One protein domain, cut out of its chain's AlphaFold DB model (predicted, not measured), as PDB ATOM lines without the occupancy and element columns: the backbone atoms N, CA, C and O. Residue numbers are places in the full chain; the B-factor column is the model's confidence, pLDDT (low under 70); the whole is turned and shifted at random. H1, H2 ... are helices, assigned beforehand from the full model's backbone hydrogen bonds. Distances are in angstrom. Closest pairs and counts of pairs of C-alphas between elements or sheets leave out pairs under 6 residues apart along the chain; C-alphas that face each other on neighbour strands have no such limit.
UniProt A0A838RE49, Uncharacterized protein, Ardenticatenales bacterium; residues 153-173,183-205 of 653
ATOM      1  N   ARG A 153     -50.992 -29.259 -20.752       93.25
ATOM      2  CA  ARG A 153     -50.965 -30.557 -21.445       93.25
ATOM      3  C   ARG A 153     -51.240 -31.716 -20.491       93.25
ATOM      4  O   ARG A 153     -50.919 -31.639 -19.305       93.25
ATOM      5  N   ASP A 154     -51.796 -32.795 -21.020       93.81
ATOM      6  CA  ASP A 154     -52.205 -33.963 -20.249       93.81
ATOM      7  C   ASP A 154     -51.015 -34.660 -19.568       93.81
ATOM      8  O   ASP A 154     -50.086 -35.172 -20.202       93.81
ATOM      9  N   GLN A 155     -51.064 -34.730 -18.239       93.00
ATOM     10  CA  GLN A 155     -49.969 -35.288 -17.454       93.00
ATOM     11  C   GLN A 155     -49.792 -36.803 -17.580       93.00
ATOM     12  O   GLN A 155     -48.674 -37.304 -17.438       93.00
ATOM     13  N   GLN A 156     -50.866 -37.536 -17.864       94.31
ATOM     14  CA  GLN A 156     -50.817 -38.981 -18.066       94.31
ATOM     15  C   GLN A 156     -50.332 -39.310 -19.478       94.31
ATOM     16  O   GLN A 156     -49.580 -40.265 -19.670       94.31
ATOM     17  N   ALA A 157     -50.680 -38.473 -20.460       94.75
ATOM     18  CA  ALA A 157     -50.122 -38.554 -21.808       94.75
ATOM     19  C   ALA A 157     -48.604 -38.361 -21.812       94.75
ATOM     20  O   ALA A 157     -47.886 -39.092 -22.498       94.75
ATOM     21  N   ASP A 158     -48.129 -37.387 -21.035       94.38
ATOM     22  CA  ASP A 158     -46.707 -37.147 -20.824       94.38
ATOM     23  C   ASP A 158     -46.024 -38.355 -20.174       94.38
ATOM     24  O   ASP A 158     -44.981 -38.793 -20.659       94.38
ATOM     25  N   ALA A 159     -46.626 -38.933 -19.128       94.50
ATOM     26  CA  ALA A 159     -46.082 -40.111 -18.455       94.50
ATOM     27  C   ALA A 159     -45.966 -41.323 -19.400       94.50
ATOM     28  O   ALA A 159     -44.915 -41.965 -19.459       94.50
ATOM     29  N   ASP A 160     -46.998 -41.600 -20.200       94.62
ATOM     30  CA  ASP A 160     -46.960 -42.658 -21.219       94.62
ATOM     31  C   ASP A 160     -45.897 -42.383 -22.292       94.62
ATOM     32  O   ASP A 160     -45.182 -43.290 -22.717       94.62
ATOM     33  N   ALA A 161     -45.771 -41.132 -22.749       94.12
ATOM     34  CA  ALA A 161     -44.774 -40.747 -23.750       94.12
ATOM     35  C   ALA A 161     -43.334 -40.929 -23.242       94.12
ATOM     36  O   ALA A 161     -42.449 -41.271 -24.024       94.12
ATOM     37  N   GLN A 162     -43.110 -40.731 -21.942       94.19
ATOM     38  CA  GLN A 162     -41.813 -40.901 -21.285       94.19
ATOM     39  C   GLN A 162     -41.552 -42.339 -20.807       94.19
ATOM     40  O   GLN A 162     -40.461 -42.627 -20.316       94.19
ATOM     41  N   GLY A 163     -42.531 -43.241 -20.936       93.56
ATOM     42  CA  GLY A 163     -42.446 -44.613 -20.432       93.56
ATOM     43  C   GLY A 163     -42.456 -44.716 -18.902       93.56
ATOM     44  O   GLY A 163     -42.025 -45.733 -18.360       93.56
ATOM     45  N   SER A 164     -42.905 -43.669 -18.203       93.31
ATOM     46  CA  SER A 164     -43.085 -43.647 -16.745       93.31
ATOM     47  C   SER A 164     -44.526 -43.952 -16.315       93.31
ATOM     48  O   SER A 164     -44.763 -44.205 -15.135       93.31
ATOM     49  N   GLY A 165     -45.471 -43.945 -17.262       91.25
ATOM     50  CA  GLY A 165     -46.869 -44.339 -17.091       91.25
ATOM     51  C   GLY A 165     -47.250 -45.560 -17.935       91.25
ATOM     52  O   GLY A 165     -46.542 -45.923 -18.874       91.25
ATOM     53  N   ASP A 166     -48.376 -46.178 -17.576       93.19
ATOM     54  CA  ASP A 166     -49.016 -47.270 -18.330       93.19
ATOM     55  C   ASP A 166     -50.539 -47.034 -18.427       93.19
ATOM     56  O   ASP A 166     -51.375 -47.926 -18.262       93.19
ATOM     57  N   TYR A 167     -50.922 -45.770 -18.631       94.31
ATOM     58  CA  TYR A 167     -52.318 -45.329 -18.723       94.31
ATOM     59  C   TYR A 167     -52.952 -45.746 -20.061       94.31
ATOM     60  O   TYR A 167     -54.176 -45.873 -20.191       94.31
ATOM     61  N   GLY A 168     -52.120 -45.979 -21.080       95.00
ATOM     62  CA  GLY A 168     -52.551 -46.371 -22.419       95.00
ATOM     63  C   GLY A 168     -53.387 -45.280 -23.093       95.00
ATOM     64  O   GLY A 168     -54.427 -45.567 -23.699       95.00
ATOM     65  N   THR A 169     -52.940 -44.033 -22.947       95.69
ATOM     66  CA  THR A 169     -53.550 -42.812 -23.477       95.69
ATOM     67  C   THR A 169     -53.546 -42.764 -25.002       95.69
ATOM     68  O   THR A 169     -52.600 -43.209 -25.668       95.69
ATOM     69  N   PHE A 170     -54.614 -42.187 -25.557       96.06
ATOM     70  CA  PHE A 170     -54.800 -41.973 -26.989       96.06
ATOM     71  C   PHE A 170     -55.785 -40.827 -27.277       96.06
ATOM     72  O   PHE A 170     -56.579 -40.445 -26.417       96.06
ATOM     73  N   ASN A 171     -55.792 -40.338 -28.517       96.94
ATOM     74  CA  ASN A 171     -56.751 -39.358 -29.021       96.94
ATOM     75  C   ASN A 171     -57.828 -40.029 -29.891       96.94
ATOM     76  O   ASN A 171     -57.538 -40.887 -30.730       96.94
ATOM     77  N   TYR A 172     -59.084 -39.623 -29.726       97.25
ATOM     78  CA  TYR A 172     -60.154 -39.896 -30.684       97.25
ATOM     79  C   TYR A 172     -60.051 -38.945 -31.880       97.25
ATOM     80  O   TYR A 172     -59.687 -37.782 -31.730       97.25
ATOM     81  N   SER A 173     -60.444 -39.408 -33.069       96.88
ATOM     82  CA  SER A 173     -60.403 -38.596 -34.294       96.88
ATOM     83  C   SER A 173     -61.332 -37.374 -34.290       96.88
ATOM     84  O   SER A 173     -61.147 -36.478 -35.105       96.88
ATOM     85  N   ASN A 183     -53.565 -43.955 -32.921       92.12
ATOM     86  CA  ASN A 183     -52.286 -44.208 -32.255       92.12
ATOM     87  C   ASN A 183     -51.509 -42.888 -32.120       92.12
ATOM     88  O   ASN A 183     -50.412 -42.734 -32.649       92.12
ATOM     89  N   ASP A 184     -52.156 -41.912 -31.496       92.88
ATOM     90  CA  ASP A 184     -51.664 -40.558 -31.312       92.88
ATOM     91  C   ASP A 184     -52.086 -40.056 -29.932       92.88
ATOM     92  O   ASP A 184     -53.163 -40.391 -29.440       92.88
ATOM     93  N   ARG A 185     -51.217 -39.259 -29.318       93.00
ATOM     94  CA  ARG A 185     -51.444 -38.575 -28.042       93.00
ATOM     95  C   ARG A 185     -50.924 -37.138 -28.064       93.00
ATOM     96  O   ARG A 185     -50.661 -36.565 -27.010       93.00
ATOM     97  N   THR A 186     -50.706 -36.599 -29.260       91.56
ATOM     98  CA  THR A 186     -50.084 -35.298 -29.473       91.56
ATOM     99  C   THR A 186     -50.990 -34.184 -28.977       91.56
ATOM    100  O   THR A 186     -52.199 -34.186 -29.203       91.56
ATOM    101  N   GLU A 187     -50.368 -33.207 -28.329       93.06
ATOM    102  CA  GLU A 187     -50.975 -31.947 -27.923       93.06
ATOM    103  C   GLU A 187     -50.075 -30.816 -28.404       93.06
ATOM    104  O   GLU A 187     -48.848 -30.896 -28.311       93.06
ATOM    105  N   VAL A 188     -50.685 -29.767 -28.946       89.62
ATOM    106  CA  VAL A 188     -49.964 -28.627 -29.537       89.62
ATOM    107  C   VAL A 188     -50.121 -27.346 -28.726       89.62
ATOM    108  O   VAL A 188     -49.379 -26.393 -28.947       89.62
ATOM    109  N   PHE A 189     -51.050 -27.336 -27.770       95.12
ATOM    110  CA  PHE A 189     -51.356 -26.192 -26.927       95.12
ATOM    111  C   PHE A 189     -51.780 -26.667 -25.528       95.12
ATOM    112  O   PHE A 189     -52.516 -27.651 -25.446       95.12
ATOM    113  N   PRO A 190     -51.354 -25.993 -24.446       94.00
ATOM    114  CA  PRO A 190     -50.385 -24.887 -24.409       94.00
ATOM    115  C   PRO A 190     -48.937 -25.401 -24.593       94.00
ATOM    116  O   PRO A 190     -48.710 -26.410 -25.269       94.00
ATOM    117  N   GLU A 191     -47.925 -24.704 -24.069       94.44
ATOM    118  CA  GLU A 191     -46.533 -25.179 -24.050       94.44
ATOM    119  C   GLU A 191     -46.397 -26.548 -23.354       94.44
ATOM    120  O   GLU A 191     -47.250 -26.920 -22.544       94.44
ATOM    121  N   PRO A 192     -45.326 -27.313 -23.646       95.62
ATOM    122  CA  PRO A 192     -45.016 -28.524 -22.896       95.62
ATOM    123  C   PRO A 192     -44.929 -28.276 -21.386       95.62
ATOM    124  O   PRO A 192     -44.495 -27.212 -20.939       95.62
ATOM    125  N   ARG A 193     -45.290 -29.285 -20.589       95.06
ATOM    126  CA  ARG A 193     -45.042 -29.264 -19.143       95.06
ATOM    127  C   ARG A 193     -43.542 -29.319 -18.865       95.06
ATOM    128  O   ARG A 193     -42.770 -29.853 -19.659       95.06
ATOM    129  N   SER A 194     -43.122 -28.809 -17.708       93.38
ATOM    130  CA  SER A 194     -41.706 -28.775 -17.304       93.38
ATOM    131  C   SER A 194     -41.040 -30.155 -17.245       93.38
ATOM    132  O   SER A 194     -39.828 -30.251 -17.418       93.38
ATOM    133  N   SER A 195     -41.816 -31.224 -17.051       93.56
ATOM    134  CA  SER A 195     -41.329 -32.604 -17.090       93.56
ATOM    135  C   SER A 195     -40.937 -33.081 -18.491       93.56
ATOM    136  O   SER A 195     -40.130 -34.001 -18.601       93.56
ATOM    137  N   ARG A 196     -41.465 -32.480 -19.567       95.19
ATOM    138  CA  ARG A 196     -41.209 -32.863 -20.967       95.19
ATOM    139  C   ARG A 196     -39.935 -32.231 -21.511       95.19
ATOM    140  O   ARG A 196     -39.958 -31.471 -22.476       95.19
ATOM    141  N   THR A 197     -38.806 -32.559 -20.890       95.19
ATOM    142  CA  THR A 197     -37.486 -32.052 -21.298       95.19
ATOM    143  C   THR A 197     -37.162 -32.378 -22.754       95.19
ATOM    144  O   THR A 197     -36.515 -31.577 -23.413       95.19
ATOM    145  N   ASP A 198     -37.664 -33.501 -23.271       95.00
ATOM    146  CA  ASP A 198     -37.547 -33.914 -24.672       95.00
ATOM    147  C   ASP A 198     -38.234 -32.952 -25.657       95.00
ATOM    148  O   ASP A 198     -37.770 -32.793 -26.781       95.00
ATOM    149  N   LEU A 199     -39.320 -32.289 -25.241       95.31
ATOM    150  CA  LEU A 199     -40.012 -31.275 -26.048       95.31
ATOM    151  C   LEU A 199     -39.466 -29.860 -25.833       95.31
ATOM    152  O   LEU A 199     -39.704 -28.985 -26.663       95.31
ATOM    153  N   LEU A 200     -38.793 -29.619 -24.706       96.38
ATOM    154  CA  LEU A 200     -38.226 -28.315 -24.362       96.38
ATOM    155  C   LEU A 200     -36.789 -28.154 -24.881       96.38
ATOM    156  O   LEU A 200     -36.373 -27.031 -25.171       96.38
ATOM    157  N   GLU A 201     -36.035 -29.248 -25.017       96.19
ATOM    158  CA  GLU A 201     -34.660 -29.239 -25.520       96.19
ATOM    159  C   GLU A 201     -34.575 -28.602 -26.917       96.19
ATOM    160  O   GLU A 201     -35.320 -28.940 -27.834       96.19
ATOM    161  N   GLY A 202     -33.664 -27.638 -27.079       94.62
ATOM    162  CA  GLY A 202     -33.494 -26.899 -28.335       94.62
ATOM    163  C   GLY A 202     -34.549 -25.817 -28.599       94.62
ATOM    164  O   GLY A 202     -34.468 -25.144 -29.626       94.62
ATOM    165  N   THR A 203     -35.501 -25.611 -27.685       95.56
ATOM    166  CA  THR A 203     -36.477 -24.512 -27.734       95.56
ATOM    167  C   THR A 203     -36.125 -23.414 -26.729       95.56
ATOM    168  O   THR A 203     -35.307 -23.611 -25.830       95.56
ATOM    169  N   ASN A 204     -36.768 -22.252 -26.857       95.50
ATOM    170  CA  ASN A 204     -36.717 -21.190 -25.853       95.50
ATOM    171  C   ASN A 204     -37.912 -21.220 -24.884       95.50
ATOM    172  O   ASN A 204     -38.067 -20.296 -24.090       95.50
ATOM    173  N   LEU A 205     -38.778 -22.233 -24.953       96.62
ATOM    174  CA  LEU A 205     -39.958 -22.318 -24.099       96.62
ATOM    175  C   LEU A 205     -39.552 -22.686 -22.669       96.62
ATOM    176  O   LEU A 205     -38.725 -23.570 -22.438       96.62
TER     177      LEU A 205
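Overview. This is residues 153 to 173 and 183 to 205 of the 653 residues of an uncharacterized protein of Ardenticatenales bacterium (UniProt A0A838RE49). Look for little regular structure here: a winding chain with two short helices, H1 and H2. After H1, residues 162 to 173 wind away to a cut, and beyond it residues 183 to 196 lead across to H2. The printed part has 44 residues, 11 of them in named elements, H1 then H2, with no named strand; the class is all helix. It is only just compact, close to loose, with a radius of gyration of the C-alphas of 10.7 A and spans of 30 by 24 by 14 A.

Along the chain. Find C-alpha 155 at (-49.969, -35.288, -17.454); from there H1, residues 155 to 161, runs 9.8 A to C-alpha 161. H2, residues 197 to 200, runs 4.9 A and ends at C-alpha 200, (-38.226, -28.315, -24.362).

Arrangement. H1 and H2 are apart. In H1 every O i to N i+4 pair is within hydrogen-bond range; H2 is too short for such a pair, but its one O i to N i+3 pair is within range.

Size, cuts and confidence. The C-alphas farthest apart, of Ser 173 and Asn 204, are 30.6 A apart. Residues 174 to 182, in the link from H1 to H2, are not printed; C-alphas 173 and 183 stand 10.1 A apart across this cut. The mean pLDDT of the printed part is 94.4, and no printed residue is under 70.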